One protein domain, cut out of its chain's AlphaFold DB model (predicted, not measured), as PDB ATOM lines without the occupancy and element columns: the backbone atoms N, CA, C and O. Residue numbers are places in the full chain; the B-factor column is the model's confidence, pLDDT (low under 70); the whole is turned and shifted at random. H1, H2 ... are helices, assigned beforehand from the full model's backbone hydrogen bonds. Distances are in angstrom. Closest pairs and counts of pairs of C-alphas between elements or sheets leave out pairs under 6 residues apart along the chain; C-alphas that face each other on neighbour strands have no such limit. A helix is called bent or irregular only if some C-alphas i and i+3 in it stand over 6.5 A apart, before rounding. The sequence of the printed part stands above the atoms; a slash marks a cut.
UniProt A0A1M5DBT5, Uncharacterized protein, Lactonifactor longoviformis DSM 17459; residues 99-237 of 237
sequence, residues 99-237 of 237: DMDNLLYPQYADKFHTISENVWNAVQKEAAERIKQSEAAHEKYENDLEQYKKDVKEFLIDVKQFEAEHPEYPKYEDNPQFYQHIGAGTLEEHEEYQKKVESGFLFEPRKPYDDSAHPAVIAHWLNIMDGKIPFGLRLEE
ATOM      1  N   ASP A  99      83.505  29.068  49.415       93.88
ATOM      2  CA  ASP A  99      84.246  28.456  50.505       93.88
ATOM      3  C   ASP A  99      83.726  29.018  51.834       93.88
ATOM      4  O   ASP A  99      83.830  30.224  52.095       93.88
ATOM      5  N   MET A 100      83.118  28.139  52.629       95.31
ATOM      6  CA  MET A 100      82.443  28.492  53.875       95.31
ATOM      7  C   MET A 100      83.425  28.757  55.019       95.31
ATOM      8  O   MET A 100      83.050  29.460  55.956       95.31
ATOM      9  N   ASP A 101      84.688  28.330  54.913       96.44
ATOM     10  CA  ASP A 101      85.719  28.630  55.915       96.44
ATOM     11  C   ASP A 101      86.013  30.132  55.966       96.44
ATOM     12  O   ASP A 101      86.434  30.665  56.991       96.44
ATOM     13  N   ASN A 102      85.690  30.872  54.898       96.62
ATOM     14  CA  ASN A 102      85.767  32.330  54.905       96.62
ATOM     15  C   ASN A 102      84.859  32.977  55.979       96.62
ATOM     16  O   ASN A 102      85.099  34.128  56.336       96.62
ATOM     17  N   LEU A 103      83.868  32.268  56.541       96.56
ATOM     18  CA  LEU A 103      83.085  32.745  57.695       96.56
ATOM     19  C   LEU A 103      83.942  32.953  58.952       96.56
ATOM     20  O   LEU A 103      83.584  33.757  59.814       96.56
ATOM     21  N   LEU A 104      85.085  32.271  59.040       97.25
ATOM     22  CA  LEU A 104      86.049  32.398  60.130       97.25
ATOM     23  C   LEU A 104      86.845  33.702  60.061       97.25
ATOM     24  O   LEU A 104      87.589  33.989  60.991       97.25
ATOM     25  N   TYR A 105      86.723  34.505  59.003       97.31
ATOM     26  CA  TYR A 105      87.566  35.684  58.847       97.31
ATOM     27  C   TYR A 105      86.748  36.946  58.553       97.31
ATOM     28  O   TYR A 105      85.985  36.980  57.583       97.31
ATOM     29  N   PRO A 106      86.914  38.019  59.350       94.25
ATOM     30  CA  PRO A 106      86.039  39.185  59.282       94.25
ATOM     31  C   PRO A 106      86.081  39.930  57.942       94.25
ATOM     32  O   PRO A 106      85.091  40.537  57.539       94.25
ATOM     33  N   GLN A 107      87.198  39.855  57.216       94.44
ATOM     34  CA  GLN A 107      87.386  40.506  55.919       94.44
ATOM     35  C   GLN A 107      86.540  39.923  54.776       94.44
ATOM     36  O   GLN A 107      86.543  40.492  53.689       94.44
ATOM     37  N   TYR A 108      85.844  38.801  54.986       95.62
ATOM     38  CA  TYR A 108      85.048  38.134  53.949       95.62
ATOM     39  C   TYR A 108      83.536  38.274  54.141       95.62
ATOM     40  O   TYR A 108      82.766  37.521  53.541       95.62
ATOM     41  N   ALA A 109      83.103  39.231  54.964       92.38
ATOM     42  CA  ALA A 109      81.695  39.458  55.272       92.38
ATOM     43  C   ALA A 109      80.811  39.626  54.021       92.38
ATOM     44  O   ALA A 109      79.710  39.088  53.961       92.38
ATOM     45  N   ASP A 110      81.316  40.316  52.998       93.25
ATOM     46  CA  ASP A 110      80.618  40.618  51.743       93.25
ATOM     47  C   ASP A 110      80.327  39.385  50.871       93.25
ATOM     48  O   ASP A 110      79.495  39.436  49.961       93.25
ATOM     49  N   LYS A 111      80.982  38.253  51.149       92.50
ATOM     50  CA  LYS A 111      80.758  37.008  50.407       92.50
ATOM     51  C   LYS A 111      79.442  36.331  50.798       92.50
ATOM     52  O   LYS A 111      78.886  35.588  49.986       92.50
ATOM     53  N   PHE A 112      78.927  36.563  52.004       93.19
ATOM     54  CA  PHE A 112      77.849  35.767  52.600       93.19
ATOM     55  C   PHE A 112      76.546  36.548  52.757       93.19
ATOM     56  O   PHE A 112      76.547  37.752  52.979       93.19
ATOM     57  N   HIS A 113      75.424  35.838  52.636       90.25
ATOM     58  CA  HIS A 113      74.079  36.413  52.784       90.25
ATOM     59  C   HIS A 113      73.221  35.601  53.767       90.25
ATOM     60  O   HIS A 113      72.461  36.174  54.546       90.25
ATOM     61  N   THR A 114      73.389  34.278  53.768       91.50
ATOM     62  CA  THR A 114      72.741  33.308  54.661       91.50
ATOM     63  C   THR A 114      73.673  32.114  54.884       91.50
ATOM     64  O   THR A 114      74.628  31.928  54.122       91.50
ATOM     65  N   ILE A 115      73.430  31.333  55.942       94.38
ATOM     66  CA  ILE A 115      74.125  30.063  56.214       94.38
ATOM     67  C   ILE A 115      73.126  29.035  56.750       94.38
ATOM     68  O   ILE A 115      72.162  29.404  57.411       94.38
ATOM     69  N   SER A 116      73.359  27.748  56.507       94.44
ATOM     70  CA  SER A 116      72.555  26.680  57.110       94.44
ATOM     71  C   SER A 116      73.029  26.344  58.526       94.44
ATOM     72  O   SER A 116      74.175  26.622  58.891       94.44
ATOM     73  N   GLU A 117      72.177  25.687  59.318       94.56
ATOM     74  CA  GLU A 117      72.526  25.228  60.672       94.56
ATOM     75  C   GLU A 117      73.736  24.273  60.672       94.56
ATOM     76  O   GLU A 117      74.630  24.390  61.506       94.56
ATOM     77  N   ASN A 118      73.828  23.376  59.686       95.06
ATOM     78  CA  ASN A 118      74.963  22.458  59.559       95.06
ATOM     79  C   ASN A 118      76.283  23.200  59.323       95.06
ATOM     80  O   ASN A 118      77.297  22.866  59.939       95.06
ATOM     81  N   VAL A 119      76.274  24.214  58.450       95.62
ATOM     82  CA  VAL A 119      77.453  25.058  58.225       95.62
ATOM     83  C   VAL A 119      77.786  25.833  59.490       95.62
ATOM     84  O   VAL A 119      78.951  25.903  59.867       95.62
ATOM     85  N   TRP A 120      76.778  26.382  60.166       96.44
ATOM     86  CA  TRP A 120      76.985  27.124  61.399       96.44
ATOM     87  C   TRP A 120      77.670  26.273  62.476       96.44
ATOM     88  O   TRP A 120      78.718  26.661  62.989       96.44
ATOM     89  N   ASN A 121      77.161  25.064  62.722       96.19
ATOM     90  CA  ASN A 121      77.750  24.118  63.668       96.19
ATOM     91  C   ASN A 121      79.196  23.742  63.295       96.19
ATOM     92  O   ASN A 121      80.063  23.639  64.168       96.19
ATOM     93  N   ALA A 122      79.483  23.568  62.000       97.12
ATOM     94  CA  ALA A 122      80.836  23.289  61.519       97.12
ATOM     95  C   ALA A 122      81.788  24.477  61.748       97.12
ATOM     96  O   ALA A 122      82.893  24.282  62.250       97.12
ATOM     97  N   VAL A 123      81.340  25.703  61.463       97.19
ATOM     98  CA  VAL A 123      82.116  26.937  61.669       97.19
ATOM     99  C   VAL A 123      82.412  27.167  63.149       97.19
ATOM    100  O   VAL A 123      83.531  27.537  63.490       97.19
ATOM    101  N   GLN A 124      81.455  26.903  64.043       97.56
ATOM    102  CA  GLN A 124      81.696  26.988  65.486       97.56
ATOM    103  C   GLN A 124      82.755  25.993  65.960       97.56
ATOM    104  O   GLN A 124      83.646  26.353  66.734       97.56
ATOM    105  N   LYS A 125      82.682  24.750  65.475       98.00
ATOM    106  CA  LYS A 125      83.670  23.717  65.790       98.00
ATOM    107  C   LYS A 125      85.063  24.100  65.287       98.00
ATOM    108  O   LYS A 125      86.029  23.968  66.035       98.00
ATOM    109  N   GLU A 126      85.160  24.583  64.052       98.06
ATOM    110  CA  GLU A 126      86.433  24.986  63.453       98.06
ATOM    111  C   GLU A 126      87.014  26.228  64.142       98.06
ATOM    112  O   GLU A 126      88.203  26.251  64.442       98.06
ATOM    113  N   ALA A 127      86.196  27.224  64.502       98.19
ATOM    114  CA  ALA A 127      86.646  28.387  65.271       98.19
ATOM    115  C   ALA A 127      87.282  27.983  66.612       98.19
ATOM    116  O   ALA A 127      88.343  28.494  66.973       98.19
ATOM    117  N   ALA A 128      86.677  27.023  67.320       98.06
ATOM    118  CA  ALA A 128      87.225  26.499  68.568       98.06
ATOM    119  C   ALA A 128      88.573  25.791  68.375       98.06
ATOM    120  O   ALA A 128      89.455  25.892  69.226       98.06
ATOM    121  N   GLU A 129      88.744  25.080  67.263       98.06
ATOM    122  CA  GLU A 129      90.007  24.424  66.931       98.06
ATOM    123  C   GLU A 129      91.091  25.443  66.544       98.06
ATOM    124  O   GLU A 129      92.220  25.366  67.031       98.06
ATOM    125  N   ARG A 130      90.738  26.465  65.760       97.75
ATOM    126  CA  ARG A 130      91.646  27.551  65.360       97.75
ATOM    127  C   ARG A 130      92.159  28.365  66.540       97.75
ATOM    128  O   ARG A 130      93.329  28.737  66.546       97.75
ATOM    129  N   ILE A 131      91.318  28.605  67.548       97.88
ATOM    130  CA  ILE A 131      91.743  29.268  68.787       97.88
ATOM    131  C   ILE A 131      92.829  28.444  69.484       97.88
ATOM    132  O   ILE A 131      93.901  28.979  69.745       97.88
ATOM    133  N   LYS A 132      92.611  27.138  69.690       97.81
ATOM    134  CA  LYS A 132      93.614  26.259  70.322       97.81
ATOM    135  C   LYS A 132      94.928  26.231  69.546       97.81
ATOM    136  O   LYS A 132      96.000  26.290  70.139       97.81
ATOM    137  N   GLN A 133      94.848  26.141  68.219       97.44
ATOM    138  CA  GLN A 133      96.029  26.159  67.352       97.44
ATOM    139  C   GLN A 133      96.778  27.490  67.460       97.44
ATOM    140  O   GLN A 133      98.002  27.495  67.562       97.44
ATOM    141  N   SER A 134      96.049  28.608  67.487       97.06
ATOM    142  CA  SER A 134      96.620  29.944  67.639       97.06
ATOM    143  C   SER A 134      97.286  30.140  69.002       97.06
ATOM    144  O   SER A 134      98.358  30.732  69.069       97.06
ATOM    145  N   GLU A 135      96.679  29.642  70.080       96.88
ATOM    146  CA  GLU A 135      97.254  29.682  71.431       96.88
ATOM    147  C   GLU A 135      98.545  28.858  71.506       96.88
ATOM    148  O   GLU A 135      99.568  29.361  71.965       96.88
ATOM    149  N   ALA A 136      98.533  27.633  70.972       97.25
ATOM    150  CA  ALA A 136      99.720  26.781  70.922       97.25
ATOM    151  C   ALA A 136     100.845  27.390  70.062       97.25
ATOM    152  O   ALA A 136     102.023  27.289  70.412       97.25
ATOM    153  N   ALA A 137     100.498  28.039  68.944       97.06
ATOM    154  CA  ALA A 137     101.460  28.752  68.107       97.06
ATOM    155  C   ALA A 137     102.098  29.934  68.854       97.06
ATOM    156  O   ALA A 137     103.315  30.113  68.777       97.06
ATOM    157  N   HIS A 138     101.303  30.687  69.623       96.62
ATOM    158  CA  HIS A 138     101.801  31.800  70.428       96.62
ATOM    159  C   HIS A 138     102.708  31.327  71.573       96.62
ATOM    160  O   HIS A 138     103.801  31.854  71.746       96.62
ATOM    161  N   GLU A 139     102.319  30.276  72.305       96.94
ATOM    162  CA  GLU A 139     103.153  29.690  73.367       96.94
ATOM    163  C   GLU A 139     104.502  29.203  72.812       96.94
ATOM    164  O   GLU A 139     105.565  29.426  73.400       96.94
ATOM    165  N   LYS A 140     104.489  28.568  71.634       97.19
ATOM    166  CA  LYS A 140     105.724  28.187  70.942       97.19
ATOM    167  C   LYS A 140     106.564  29.417  70.582       97.19
ATOM    168  O   LYS A 140     107.773  29.395  70.804       97.19
ATOM    169  N   TYR A 141     105.947  30.480  70.065       97.38
ATOM    170  CA  TYR A 141     106.639  31.731  69.755       97.38
ATOM    171  C   TYR A 141     107.308  32.349  70.989       97.38
ATOM    172  O   TYR A 141     108.465  32.759  70.901       97.38
ATOM    173  N   GLU A 142     106.632  32.386  72.138       97.50
ATOM    174  CA  GLU A 142     107.206  32.915  73.381       97.50
ATOM    175  C   GLU A 142     108.452  32.129  73.814       97.50
ATOM    176  O   GLU A 142     109.484  32.723  74.138       97.50
ATOM    177  N   ASN A 143     108.393  30.796  73.743       97.06
ATOM    178  CA  ASN A 143     109.534  29.931  74.051       97.06
ATOM    179  C   ASN A 143     110.707  30.148  73.079       97.06
ATOM    180  O   ASN A 143     111.851  30.321  73.512       97.06
ATOM    181  N   ASP A 144     110.420  30.192  71.776       97.31
ATOM    182  CA  ASP A 144     111.417  30.446  70.732       97.31
ATOM    183  C   ASP A 144     112.039  31.847  70.905       97.31
ATOM    184  O   ASP A 144     113.238  32.035  70.697       97.31
ATOM    185  N   LEU A 145     111.252  32.840  71.330       97.69
ATOM    186  CA  LEU A 145     111.712  34.208  71.564       97.69
ATOM    187  C   LEU A 145     112.658  34.298  72.768       97.69
ATOM    188  O   LEU A 145     113.646  35.035  72.719       97.69
ATOM    189  N   GLU A 146     112.383  33.560  73.843       97.31
ATOM    190  CA  GLU A 146     113.288  33.471  74.992       97.31
ATOM    191  C   GLU A 146     114.607  32.784  74.633       97.31
ATOM    192  O   GLU A 146     115.667  33.225  75.089       97.31
ATOM    193  N   GLN A 147     114.570  31.749  73.790       97.50
ATOM    194  CA  GLN A 147     115.792  31.123  73.290       97.50
ATOM    195  C   GLN A 147     116.571  32.071  72.371       97.50
ATOM    196  O   GLN A 147     117.748  32.312  72.617       97.50
ATOM    197  N   TYR A 148     115.900  32.729  71.424       97.62
ATOM    198  CA  TYR A 148     116.503  33.737  70.550       97.62
ATOM    199  C   TYR A 148     117.231  34.841  71.335       97.62
ATOM    200  O   TYR A 148     118.340  35.234  70.984       97.62
ATOM    201  N   LYS A 149     116.656  35.321  72.447       97.44
ATOM    202  CA  LYS A 149     117.318  36.310  73.320       97.44
ATOM    203  C   LYS A 149     118.620  35.791  73.939       97.44
ATOM    204  O   LYS A 149     119.489  36.607  74.253       97.44
ATOM    205  N   LYS A 150     118.743  34.484  74.189       97.56
ATOM    206  CA  LYS A 150     119.988  33.861  74.669       97.56
ATOM    207  C   LYS A 150     120.982  33.730  73.523       97.56
ATOM    208  O   LYS A 150     122.104  34.201  73.675       97.56
ATOM    209  N   ASP A 151     120.528  33.222  72.381       97.38
ATOM    210  CA  ASP A 151     121.357  33.018  71.192       97.38
ATOM    211  C   ASP A 151     121.967  34.337  70.705       97.38
ATOM    212  O   ASP A 151     123.141  34.388  70.368       97.38
ATOM    213  N   VAL A 152     121.216  35.446  70.737       96.81
ATOM    214  CA  VAL A 152     121.747  36.778  70.387       96.81
ATOM    215  C   VAL A 152     122.849  37.219  71.351       96.81
ATOM    216  O   VAL A 152     123.835  37.813  70.925       96.81
ATOM    217  N   LYS A 153     122.714  36.947  72.655       96.94
ATOM    218  CA  LYS A 153     123.757  37.306  73.632       96.94
ATOM    219  C   LYS A 153     125.035  36.506  73.409       96.94
ATOM    220  O   LYS A 153     126.112  37.071  73.555       96.94
ATOM    221  N   GLU A 154     124.902  35.224  73.083       97.12
ATOM    222  CA  GLU A 154     126.026  34.346  72.749       97.12
ATOM    223  C   GLU A 154     126.678  34.772  71.429       97.12
ATOM    224  O   GLU A 154     127.873  35.047  71.403       97.12
ATOM    225  N   PHE A 155     125.877  35.017  70.388       97.38
ATOM    226  CA  PHE A 155     126.342  35.542  69.104       97.38
ATOM    227  C   PHE A 155     127.157  36.833  69.248       97.38
ATOM    228  O   PHE A 155     128.195  36.974  68.611       97.38
ATOM    229  N   LEU A 156     126.739  37.775  70.103       95.44
ATOM    230  CA  LEU A 156     127.491  39.018  70.326       95.44
ATOM    231  C   LEU A 156     128.873  38.790  70.963       95.44
ATOM    232  O   LEU A 156     129.746  39.648  70.832       95.44
ATOM    233  N   ILE A 157     129.086  37.667  71.652       95.94
ATOM    234  CA  ILE A 157     130.402  37.259  72.160       95.94
ATOM    235  C   ILE A 157     131.190  36.594  71.029       95.94
ATOM    236  O   ILE A 157     132.320  36.996  70.746       95.94
ATOM    237  N   ASP A 158     130.570  35.635  70.345       96.31
ATOM    238  CA  ASP A 158     131.201  34.847  69.285       96.31
ATOM    239  C   ASP A 158     131.633  35.713  68.102       96.31
ATOM    240  O   ASP A 158     132.722  35.530  67.562       96.31
ATOM    241  N   VAL A 159     130.837  36.722  67.736       96.12
ATOM    242  CA  VAL A 159     131.153  37.631  66.628       96.12
ATOM    243  C   VAL A 159     132.422  38.429  66.905       96.12
ATOM    244  O   VAL A 159     133.192  38.686  65.986       96.12
ATOM    245  N   LYS A 160     132.716  38.744  68.173       95.12
ATOM    246  CA  LYS A 160     133.967  39.415  68.556       95.12
ATOM    247  C   LYS A 160     135.185  38.530  68.427       95.12
ATOM    248  O   LYS A 160     136.246  39.020  68.046       95.12
ATOM    249  N   GLN A 161     135.035  37.246  68.718       94.44
ATOM    250  CA  GLN A 161     136.097  36.289  68.460       94.44
ATOM    251  C   GLN A 161     136.277  36.074  66.951       94.44
ATOM    252  O   GLN A 161     137.397  36.158  66.450       94.44
ATOM    253  N   PHE A 162     135.179  35.894  66.220       94.31
ATOM    254  CA  PHE A 162     135.175  35.709  64.772       94.31
ATOM    255  C   PHE A 162     135.825  36.889  64.031       94.31
ATOM    256  O   PHE A 162     136.670  36.677  63.169       94.31
ATOM    257  N   GLU A 163     135.512  38.134  64.405       94.25
ATOM    258  CA  GLU A 163     136.142  39.350  63.859       94.25
ATOM    259  C   GLU A 163     137.667  39.389  64.072       94.25
ATOM    260  O   GLU A 163     138.391  39.962  63.255       94.25
ATOM    261  N   ALA A 164     138.171  38.811  65.168       93.25
ATOM    262  CA  ALA A 164     139.606  38.754  65.443       93.25
ATOM    263  C   ALA A 164     140.319  37.691  64.592       93.25
ATOM    264  O   ALA A 164     141.479  37.879  64.219       93.25
ATOM    265  N   GLU A 165     139.630  36.589  64.290       94.12
ATOM    266  CA  GLU A 165     140.128  35.490  63.455       94.12
ATOM    267  C   GLU A 165     139.999  35.795  61.951       94.12
ATOM    268  O   GLU A 165     140.831  35.339  61.166       94.12
ATOM    269  N   HIS A 166     139.020  36.623  61.569       92.81
ATOM    270  CA  HIS A 166     138.679  36.963  60.186       92.81
ATOM    271  C   HIS A 166     138.665  38.481  59.922       92.81
ATOM    272  O   HIS A 166     137.601  39.073  59.700       92.81
ATOM    273  N   PRO A 167     139.835  39.148  59.915       93.31
ATOM    274  CA  PRO A 167     139.930  40.593  59.700       93.31
ATOM    275  C   PRO A 167     139.518  41.043  58.285       93.31
ATOM    276  O   PRO A 167     139.400  42.242  58.039       93.31
ATOM    277  N   GLU A 168     139.339  40.111  57.343       93.06
ATOM    278  CA  GLU A 168     138.834  40.364  55.992       93.06
ATOM    279  C   GLU A 168     137.344  40.731  55.943       93.06
ATOM    280  O   GLU A 168     136.904  41.349  54.969       93.06
ATOM    281  N   TYR A 169     136.567  40.367  56.968       92.12
ATOM    282  CA  TYR A 169     135.139  40.664  57.031       92.12
ATOM    283  C   TYR A 169     134.863  42.008  57.720       92.12
ATOM    284  O   TYR A 169     135.619  42.433  58.598       92.12
ATOM    285  N   PRO A 170     133.785  42.716  57.330       93.69
ATOM    286  CA  PRO A 170     133.391  43.941  58.012       93.69
ATOM    287  C   PRO A 170     132.986  43.632  59.454       93.69
ATOM    288  O   PRO A 170     132.341  42.620  59.708       93.69
ATOM    289  N   LYS A 171     133.313  44.529  60.388       95.38
ATOM    290  CA  LYS A 171     132.874  44.398  61.781       95.38
ATOM    291  C   LYS A 171     131.358  44.492  61.881       95.38
ATOM    292  O   LYS A 171     130.729  45.245  61.133       95.38
ATOM    293  N   TYR A 172     130.788  43.796  62.856       94.44
ATOM    294  CA  TYR A 172     129.353  43.782  63.091       94.44
ATOM    295  C   TYR A 172     128.802  45.178  63.400       94.44
ATOM    296  O   TYR A 172     127.758  45.529  62.864       94.44
ATOM    297  N   GLU A 173     129.497  46.025  64.173       93.19
ATOM    298  CA  GLU A 173     129.019  47.397  64.439       93.19
ATOM    299  C   GLU A 173     128.984  48.279  63.191       93.19
ATOM    300  O   GLU A 173     128.144  49.176  63.098       93.19
ATOM    301  N   ASP A 174     129.896  48.035  62.250       95.75
ATOM    302  CA  ASP A 174     130.018  48.830  61.032       95.75
ATOM    303  C   ASP A 174     129.022  48.352  59.962       95.75
ATOM    304  O   ASP A 174     128.501  49.165  59.194       95.75
ATOM    305  N   ASN A 175     128.739  47.043  59.905       94.44
ATOM    306  CA  ASN A 175     127.788  46.460  58.959       94.44
ATOM    307  C   ASN A 175     127.038  45.228  59.519       94.44
ATOM    308  O   ASN A 175     127.334  44.093  59.128       94.44
ATOM    309  N   PRO A 176     125.998  45.425  60.353       93.12
ATOM    310  CA  PRO A 176     125.223  44.319  60.922       93.12
ATOM    311  C   PRO A 176     124.544  43.442  59.860       93.12
ATOM    312  O   PRO A 176     124.429  42.230  60.022       93.12
ATOM    313  N   GLN A 177     124.128  44.038  58.735       91.25
ATOM    314  CA  GLN A 177     123.430  43.330  57.655       91.25
ATOM    315  C   GLN A 177     124.295  42.250  56.995       91.25
ATOM    316  O   GLN A 177     123.757  41.278  56.473       91.25
ATOM    317  N   PHE A 178     125.626  42.370  57.049       92.06
ATOM    318  CA  PHE A 178     126.535  41.360  56.498       92.06
ATOM    319  C   PHE A 178     126.407  39.991  57.187       92.06
ATOM    320  O   PHE A 178     126.661  38.957  56.557       92.06
ATOM    321  N   TYR A 179     125.993  40.005  58.457       94.44
ATOM    322  CA  TYR A 179     125.794  38.833  59.306       94.44
ATOM    323  C   TYR A 179     124.360  38.302  59.257       94.44
ATOM    324  O   TYR A 179     124.067  37.264  59.844       94.44
ATOM    325  N   GLN A 180     123.455  38.981  58.551       93.81
ATOM    326  CA  GLN A 180     122.065  38.562  58.452       93.81
ATOM    327  C   GLN A 180     121.878  37.477  57.399       93.81
ATOM    328  O   GLN A 180     122.595  37.372  56.403       93.81
ATOM    329  N   HIS A 181     120.847  36.671  57.612       93.38
ATOM    330  CA  HIS A 181     120.389  35.751  56.591       93.38
ATOM    331  C   HIS A 181     119.665  36.495  55.471       93.38
ATOM    332  O   HIS A 181     118.821  37.354  55.731       93.38
ATOM    333  N   ILE A 182     119.913  36.097  54.225       90.62
ATOM    334  CA  ILE A 182     119.147  36.625  53.096       90.62
ATOM    335  C   ILE A 182     117.726  36.041  53.105       90.62
ATOM    336  O   ILE A 182     117.531  34.841  53.318       90.62
ATOM    337  N   GLY A 183     116.727  36.898  52.893       83.12
ATOM    338  CA  GLY A 183     115.322  36.493  52.758       83.12
ATOM    339  C   GLY A 183     114.889  36.333  51.300       83.12
ATOM    340  O   GLY A 183     114.203  35.376  50.952       83.12
ATOM    341  N   ALA A 184     115.316  37.259  50.445       84.50
ATOM    342  CA  ALA A 184     115.120  37.235  49.002       84.50
ATOM    343  C   ALA A 184     116.302  37.952  48.342       84.50
ATOM    344  O   ALA A 184     116.834  38.901  48.920       84.50
ATOM    345  N   GLY A 185     116.690  37.515  47.147       88.00
ATOM    346  CA  GLY A 185     117.795  38.113  46.409       88.00
ATOM    347  C   GLY A 185     117.888  37.608  44.975       88.00
ATOM    348  O   GLY A 185     117.115  36.759  44.522       88.00
ATOM    349  N   THR A 186     118.847  38.162  44.253       93.56
ATOM    350  CA  THR A 186     119.316  37.677  42.958       93.56
ATOM    351  C   THR A 186     119.974  36.300  43.095       93.56
ATOM    352  O   THR A 186     120.319  35.853  44.190       93.56
ATOM    353  N   LEU A 187     120.163  35.606  41.967       93.56
ATOM    354  CA  LEU A 187     120.869  34.321  41.950       93.56
ATOM    355  C   LEU A 187     122.281  34.445  42.544       93.56
ATOM    356  O   LEU A 187     122.684  33.599  43.334       93.56
ATOM    357  N   GLU A 188     122.989  35.524  42.211       93.44
ATOM    358  CA  GLU A 188     124.350  35.791  42.685       93.44
ATOM    359  C   GLU A 188     124.396  35.955  44.214       93.44
ATOM    360  O   GLU A 188     125.224  35.329  44.875       93.44
ATOM    361  N   GLU A 189     123.456  36.709  44.796       91.50
ATOM    362  CA  GLU A 189     123.340  36.871  46.255       91.50
ATOM    363  C   GLU A 189     123.024  35.539  46.955       91.50
ATOM    364  O   GLU A 189     123.553  35.252  48.033       91.50
ATOM    365  N   HIS A 190     122.200  34.686  46.336       91.94
ATOM    366  CA  HIS A 190     121.926  33.343  46.848       91.94
ATOM    367  C   HIS A 190     123.156  32.432  46.801       91.94
ATOM    368  O   HIS A 190     123.412  31.722  47.774       91.94
ATOM    369  N   GLU A 191     123.925  32.452  45.714       94.12
ATOM    370  CA  GLU A 191     125.167  31.683  45.599       94.12
ATOM    371  C   GLU A 191     126.217  32.133  46.624       94.12
ATOM    372  O   GLU A 191     126.894  31.298  47.224       94.12
ATOM    373  N   GLU A 192     126.343  33.440  46.866       90.44
ATOM    374  CA  GLU A 192     127.239  33.977  47.893       90.44
ATOM    375  C   GLU A 192     126.809  33.555  49.303       90.44
ATOM    376  O   GLU A 192     127.631  33.097  50.100       90.44
ATOM    377  N   TYR A 193     125.512  33.636  49.601       92.69
ATOM    378  CA  TYR A 193     124.972  33.163  50.871       92.69
ATOM    379  C   TYR A 193     125.235  31.668  51.091       92.69
ATOM    380  O   TYR A 193     125.637  31.284  52.189       92.69
ATOM    381  N   GLN A 194     125.069  30.822  50.068       93.44
ATOM    382  CA  GLN A 194     125.368  29.392  50.199       93.44
ATOM    383  C   GLN A 194     126.850  29.139  50.480       93.44
ATOM    384  O   GLN A 194     127.163  28.347  51.362       93.44
ATOM    385  N   LYS A 195     127.763  29.875  49.833       93.75
ATOM    386  CA  LYS A 195     129.202  29.778  50.136       93.75
ATOM    387  C   LYS A 195     129.505  30.114  51.598       93.75
ATOM    388  O   LYS A 195     130.294  29.411  52.221       93.75
ATOM    389  N   LYS A 196     128.861  31.148  52.155       93.06
ATOM    390  CA  LYS A 196     128.976  31.490  53.585       93.06
ATOM    391  C   LYS A 196     128.454  30.361  54.483       93.06
ATOM    392  O   LYS A 196     129.098  30.003  55.464       93.06
ATOM    393  N   VAL A 197     127.302  29.775  54.151       92.50
ATOM    394  CA  VAL A 197     126.746  28.633  54.900       92.50
ATOM    395  C   VAL A 197     127.709  27.441  54.872       92.50
ATOM    396  O   VAL A 197     128.021  26.883  55.921       92.50
ATOM    397  N   GLU A 198     128.229  27.085  53.698       93.88
ATOM    398  CA  GLU A 198     129.169  25.972  53.515       93.88
ATOM    399  C   GLU A 198     130.515  26.201  54.214       93.88
ATOM    400  O   GLU A 198     131.138  25.243  54.671       93.88
ATOM    401  N   SER A 199     130.959  27.456  54.345       91.25
ATOM    402  CA  SER A 199     132.192  27.797  55.060       91.25
ATOM    403  C   SER A 199     132.040  27.813  56.584       91.25
ATOM    404  O   SER A 199     133.021  28.078  57.274       91.25
ATOM    405  N   GLY A 200     130.835  27.585  57.117       90.06
ATOM    406  CA  GLY A 200     130.561  27.710  58.550       90.06
ATOM    407  C   GLY A 200     130.591  29.158  59.044       90.06
ATOM    408  O   GLY A 200     130.955  29.402  60.191       90.06
ATOM    409  N   PHE A 201     130.251  30.120  58.177       94.38
ATOM    410  CA  PHE A 201     130.181  31.536  58.536       94.38
ATOM    411  C   PHE A 201     129.224  31.769  59.714       94.38
ATOM    412  O   PHE A 201     128.146  31.172  59.784       94.38
ATOM    413  N   LEU A 202     129.605  32.673  60.618       95.12
ATOM    414  CA  LEU A 202     128.802  33.017  61.784       95.12
ATOM    415  C   LEU A 202     127.665  33.968  61.388       95.12
ATOM    416  O   LEU A 202     127.898  35.142  61.119       95.12
ATOM    417  N   PHE A 203     126.429  33.473  61.370       96.38
ATOM    418  CA  PHE A 203     125.244  34.291  61.108       96.38
ATOM    419  C   PHE A 203     124.576  34.767  62.397       96.38
ATOM    420  O   PHE A 203     124.559  34.062  63.406       96.38
ATOM    421  N   GLU A 204     123.966  35.949  62.331       96.12
ATOM    422  CA  GLU A 204     123.082  36.455  63.373       96.12
ATOM    423  C   GLU A 204     121.871  35.513  63.523       96.12
ATOM    424  O   GLU A 204     121.233  35.171  62.516       96.12
ATOM    425  N   PRO A 205     121.509  35.111  64.758       96.44
ATOM    426  CA  PRO A 205     120.325  34.299  64.999       96.44
ATOM    427  C   PRO A 205     119.071  34.910  64.366       96.44
ATOM    428  O   PRO A 205     118.870  36.128  64.364       96.44
ATOM    429  N   ARG A 206     118.172  34.068  63.845       94.06
ATOM    430  CA  ARG A 206     116.910  34.550  63.270       94.06
ATOM    431  C   ARG A 206     115.902  34.827  64.367       94.06
ATOM    432  O   ARG A 206     115.562  33.936  65.142       94.06
ATOM    433  N   LYS A 207     115.358  36.043  64.372       94.25
ATOM    434  CA  LYS A 207     114.216  36.362  65.225       94.25
ATOM    435  C   LYS A 207     113.034  35.463  64.834       94.25
ATOM    436  O   LYS A 207     112.681  35.443  63.650       94.25
ATOM    437  N   PRO A 208     112.413  34.747  65.784       95.81
ATOM    438  CA  PRO A 208     111.241  33.941  65.485       95.81
ATOM    439  C   PRO A 208     110.067  34.835  65.077       95.81
ATOM    440  O   PRO A 208     109.991  36.013  65.444       95.81
ATOM    441  N   TYR A 209     109.151  34.257  64.310       94.19
ATOM    442  CA  TYR A 209     107.899  34.881  63.901       94.19
ATOM    443  C   TYR A 209     106.746  34.288  64.714       94.19
ATOM    444  O   TYR A 209     106.743  33.088  64.986       94.19
ATOM    445  N   ASP A 210     105.795  35.134  65.103       95.31
ATOM    446  CA  ASP A 210     104.582  34.704  65.792       95.31
ATOM    447  C   ASP A 210     103.540  34.280  64.754       95.31
ATOM    448  O   ASP A 210     102.966  35.120  64.062       95.31
ATOM    449  N   ASP A 211     103.336  32.969  64.629       93.88
ATOM    450  CA  ASP A 211     102.385  32.371  63.683       93.88
ATOM    451  C   ASP A 211     100.958  32.275  64.250       93.88
ATOM    452  O   ASP A 211     100.076  31.645  63.665       93.88
ATOM    453  N   SER A 212     100.709  32.887  65.413       96.19
ATOM    454  CA  SER A 212      99.361  33.004  65.956       96.19
ATOM    455  C   SER A 212      98.495  33.964  65.133       96.19
ATOM    456  O   SER A 212      98.957  34.856  64.413       96.19
ATOM    457  N   ALA A 213      97.183  33.764  65.219       96.19
ATOM    458  CA  ALA A 213      96.230  34.594  64.509       96.19
ATOM    459  C   ALA A 213      96.198  36.018  65.079       96.19
ATOM    460  O   ALA A 213      96.304  36.248  66.282       96.19
ATOM    461  N   HIS A 214      95.956  36.995  64.204       95.56
ATOM    462  CA  HIS A 214      95.818  38.386  64.624       95.56
ATOM    463  C   HIS A 214      94.697  38.540  65.680       95.56
ATOM    464  O   HIS A 214      93.622  37.958  65.499       95.56
ATOM    465  N   PRO A 215      94.848  39.386  66.721       95.19
ATOM    466  CA  PRO A 215      93.863  39.505  67.804       95.19
ATOM    467  C   PRO A 215      92.424  39.787  67.347       95.19
ATOM    468  O   PRO A 215      91.469  39.292  67.937       95.19
ATOM    469  N   ALA A 216      92.249  40.548  66.263       96.19
ATOM    470  CA  ALA A 216      90.929  40.799  65.671       96.19
ATOM    471  C   ALA A 216      90.264  39.528  65.102       96.19
ATOM    472  O   ALA A 216      89.045  39.393  65.162       96.19
ATOM    473  N   VAL A 217      91.061  38.601  64.565       97.31
ATOM    474  CA  VAL A 217      90.591  37.300  64.070       97.31
ATOM    475  C   VAL A 217      90.237  36.393  65.250       97.31
ATOM    476  O   VAL A 217      89.155  35.815  65.257       97.31
ATOM    477  N   ILE A 218      91.069  36.362  66.298       97.50
ATOM    478  CA  ILE A 218      90.763  35.629  67.540       97.50
ATOM    479  C   ILE A 218      89.452  36.135  68.161       97.50
ATOM    480  O   ILE A 218      88.574  35.343  68.493       97.50
ATOM    481  N   ALA A 219      89.269  37.455  68.263       97.56
ATOM    482  CA  ALA A 219      88.034  38.047  68.778       97.56
ATOM    483  C   ALA A 219      86.800  37.662  67.942       97.56
ATOM    484  O   ALA A 219      85.711  37.462  68.483       97.56
ATOM    485  N   HIS A 220      86.957  37.541  66.622       98.06
ATOM    486  CA  HIS A 220      85.904  37.052  65.733       98.06
ATOM    487  C   HIS A 220      85.570  35.576  65.997       98.06
ATOM    488  O   HIS A 220      84.397  35.242  66.155       98.06
ATOM    489  N   TRP A 221      86.576  34.709  66.141       98.50
ATOM    490  CA  TRP A 221      86.382  33.295  66.494       98.50
ATOM    491  C   TRP A 221      85.719  33.102  67.860       98.50
ATOM    492  O   TRP A 221      84.828  32.265  67.992       98.50
ATOM    493  N   LEU A 222      86.081  33.911  68.857       98.00
ATOM    494  CA  LEU A 222      85.443  33.883  70.176       98.00
ATOM    495  C   LEU A 222      83.956  34.248  70.088       98.00
ATOM    496  O   LEU A 222      83.115  33.551  70.645       98.00
ATOM    497  N   ASN A 223      83.604  35.278  69.310       97.75
ATOM    498  CA  ASN A 223      82.198  35.616  69.069       97.75
ATOM    499  C   ASN A 223      81.434  34.467  68.391       97.75
ATOM    500  O   ASN A 223      80.284  34.211  68.748       97.75
ATOM    501  N   ILE A 224      82.070  33.768  67.446       97.69
ATOM    502  CA  ILE A 224      81.492  32.584  66.801       97.69
ATOM    503  C   ILE A 224      81.208  31.486  67.837       97.69
ATOM    504  O   ILE A 224      80.105  30.932  67.877       97.69
ATOM    505  N   MET A 225      82.180  31.184  68.701       96.94
ATOM    506  CA  MET A 225      82.021  30.194  69.769       96.94
ATOM    507  C   MET A 225      80.908  30.564  70.753       96.94
ATOM    508  O   MET A 225      80.146  29.691  71.161       96.94
ATOM    509  N   ASP A 226      80.755  31.853  71.056       96.81
ATOM    510  CA  ASP A 226      79.692  32.389  71.917       96.81
ATOM    511  C   ASP A 226      78.287  32.312  71.287       96.81
ATOM    512  O   ASP A 226      77.311  32.800  71.862       96.81
ATOM    513  N   GLY A 227      78.154  31.739  70.090       95.19
ATOM    514  CA  GLY A 227      76.871  31.608  69.405       95.19
ATOM    515  C   GLY A 227      76.478  32.836  68.584       95.19
ATOM    516  O   GLY A 227      75.366  32.881  68.056       95.19
ATOM    517  N   LYS A 228      77.354  33.843  68.447       96.00
ATOM    518  CA  LYS A 228      77.062  35.027  67.632       96.00
ATOM    519  C   LYS A 228      77.347  34.713  66.173       96.00
ATOM    520  O   LYS A 228      78.500  34.607  65.757       96.00
ATOM    521  N   ILE A 229      76.279  34.612  65.392       94.19
ATOM    522  CA  ILE A 229      76.376  34.384  63.953       94.19
ATOM    523  C   ILE A 229      77.142  35.557  63.302       94.19
ATOM    524  O   ILE A 229      76.759  36.719  63.494       94.19
ATOM    525  N   PRO A 230      78.212  35.283  62.529       92.06
ATOM    526  CA  PRO A 230      78.985  36.294  61.819       92.06
ATOM    527  C   PRO A 230      78.133  37.208  60.947       92.06
ATOM    528  O   PRO A 230      77.123  36.796  60.384       92.06
ATOM    529  N   PHE A 231      78.590  38.450  60.794       94.00
ATOM    530  CA  PHE A 231      78.132  39.394  59.763       94.00
ATOM    531  C   PHE A 231      76.634  39.745  59.792       94.00
ATOM    532  O   PHE A 231      76.120  40.316  58.835       94.00
ATOM    533  N   GLY A 232      75.928  39.431  60.885       87.56
ATOM    534  CA  GLY A 232      74.479  39.619  60.971       87.56
ATOM    535  C   GLY A 232      73.689  38.668  60.067       87.56
ATOM    536  O   GLY A 232      72.551  38.970  59.706       87.56
ATOM    537  N   LEU A 233      74.293  37.540  59.678       92.12
ATOM    538  CA  LEU A 233      73.634  36.523  58.866       92.12
ATOM    539  C   LEU A 233      72.498  35.864  59.653       92.12
ATOM    540  O   LEU A 233      72.476  35.845  60.884       92.12
ATOM    541  N   ARG A 234      71.549  35.295  58.910       90.38
ATOM    542  CA  ARG A 234      70.466  34.477  59.458       90.38
ATOM    543  C   ARG A 234      70.711  33.016  59.114       90.38
ATOM    544  O   ARG A 234      71.261  32.732  58.046       90.38
ATOM    545  N   LEU A 235      70.270  32.127  60.003       89.06
ATOM    546  CA  LEU A 235      70.170  30.711  59.679       89.06
ATOM    547  C   LEU A 235      69.032  30.512  58.677       89.06
ATOM    548  O   LEU A 235      67.964  31.109  58.828       89.06
ATOM    549  N   GLU A 236      69.298  29.733  57.637       86.50
ATOM    550  CA  GLU A 236      68.264  29.257  56.721       86.50
ATOM    551  C   GLU A 236      67.304  28.332  57.481       86.50
ATOM    552  O   GLU A 236      67.754  27.511  58.282       86.50
ATOM    553  N   GLU A 237      66.000  28.527  57.257       69.38
ATOM    554  CA  GLU A 237      64.926  27.663  57.778       69.38
ATOM    555  C   GLU A 237      64.922  26.283  57.108       69.38
ATOM    556  O   GLU A 237      65.182  26.215  55.881       69.38
TER     557      GLU A 237
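What this domain is: This is residues 99 to 237 of the 237 residues of an uncharacterized protein of Lactonifactor longoviformis DSM 17459 (UniProt A0A1M5DBT5). One very long helix, H3, makes the length of a rod, with a small cluster of short helices, H1, H2 and H6, at the end where H3 begins. Near the other end of H3 the chain folds back through two short helices, H4 and H5, which touch no helix, and an unnamed stretch, residues 199 to 214, runs back along H3 to H6. The printed part has 139 residues, with six named helices in the order H1 to H6 and no named strand; the class is all helix. The whole is extended, with a radius of gyration of the C-alphas of 23.6 A and spans of 76 by 33 by 23 A.

Where its parts are: H1 covers residues 100 to 104, beginning at C-alpha 100 at (82.443, 28.492, 53.875). H2, residues 106 to 111, is irregular: C-alphas 107 and 110 are 8.0 A apart. H3, residues 117 to 165, is 68.4 A from first to last C-alpha, from (72.526, 25.228, 60.672) to (140.128, 35.490, 63.455), with a kink of 32 degrees near residue 155. H4 covers residues 176 to 179. H5, residues 187 to 198, is 16.5 A long. H6, residues 215 to 225, is 15.2 A long and ends at C-alpha 225 at (82.021, 30.194, 69.769).

How they stand to each other: H3 touches H1 with residues 119 to 127 alone; the closest C-alphas of the two, those of Leu 104 and Ala 127, are 6.5 A apart. H1 and H2 are close but not clearly touching, with the C-alphas of Asn 102 and Tyr 108 closest at 5.9 A. H3 touches H6 with residues 123 to 131 alone, at a shallow tilt of 28 degrees, opposite ways; the C-alphas of Ala 127 and Trp 221 come closest, at 5.1 A. H1 and H6 only just touch, with 3 pairs of C-alphas within 8 A, closest at Leu 104 and Trp 221, 6.4 A. H2 and H6 are close but not clearly touching, with the C-alphas of Pro 106 and His 220 closest at 6.8 A. H4 and H5 are apart from each other and from H3. Residues 114 to 115 pair in parallel with residues 234 to 235. Every O i to N i+4 pair is within hydrogen-bond range in H5 and H6, 42 of 45 in H3, 0 of 1 in H1 and 0 of 2 in H2, while H4 is too short for such a pair; of the O i to N i+3 pairs, 2 of 2 in H1 and 1 of 3 in H2 are within range.

The domain as a whole: The C-alphas farthest apart, of Pro 167 and Glu 237, are 76.1 A apart. The printed part has no cut and ends at residue 237, the chain's last. The link from H5 to H6, 16 residues, is long. The mean pLDDT of the printed part is 94.7, and residue 237 is under 70.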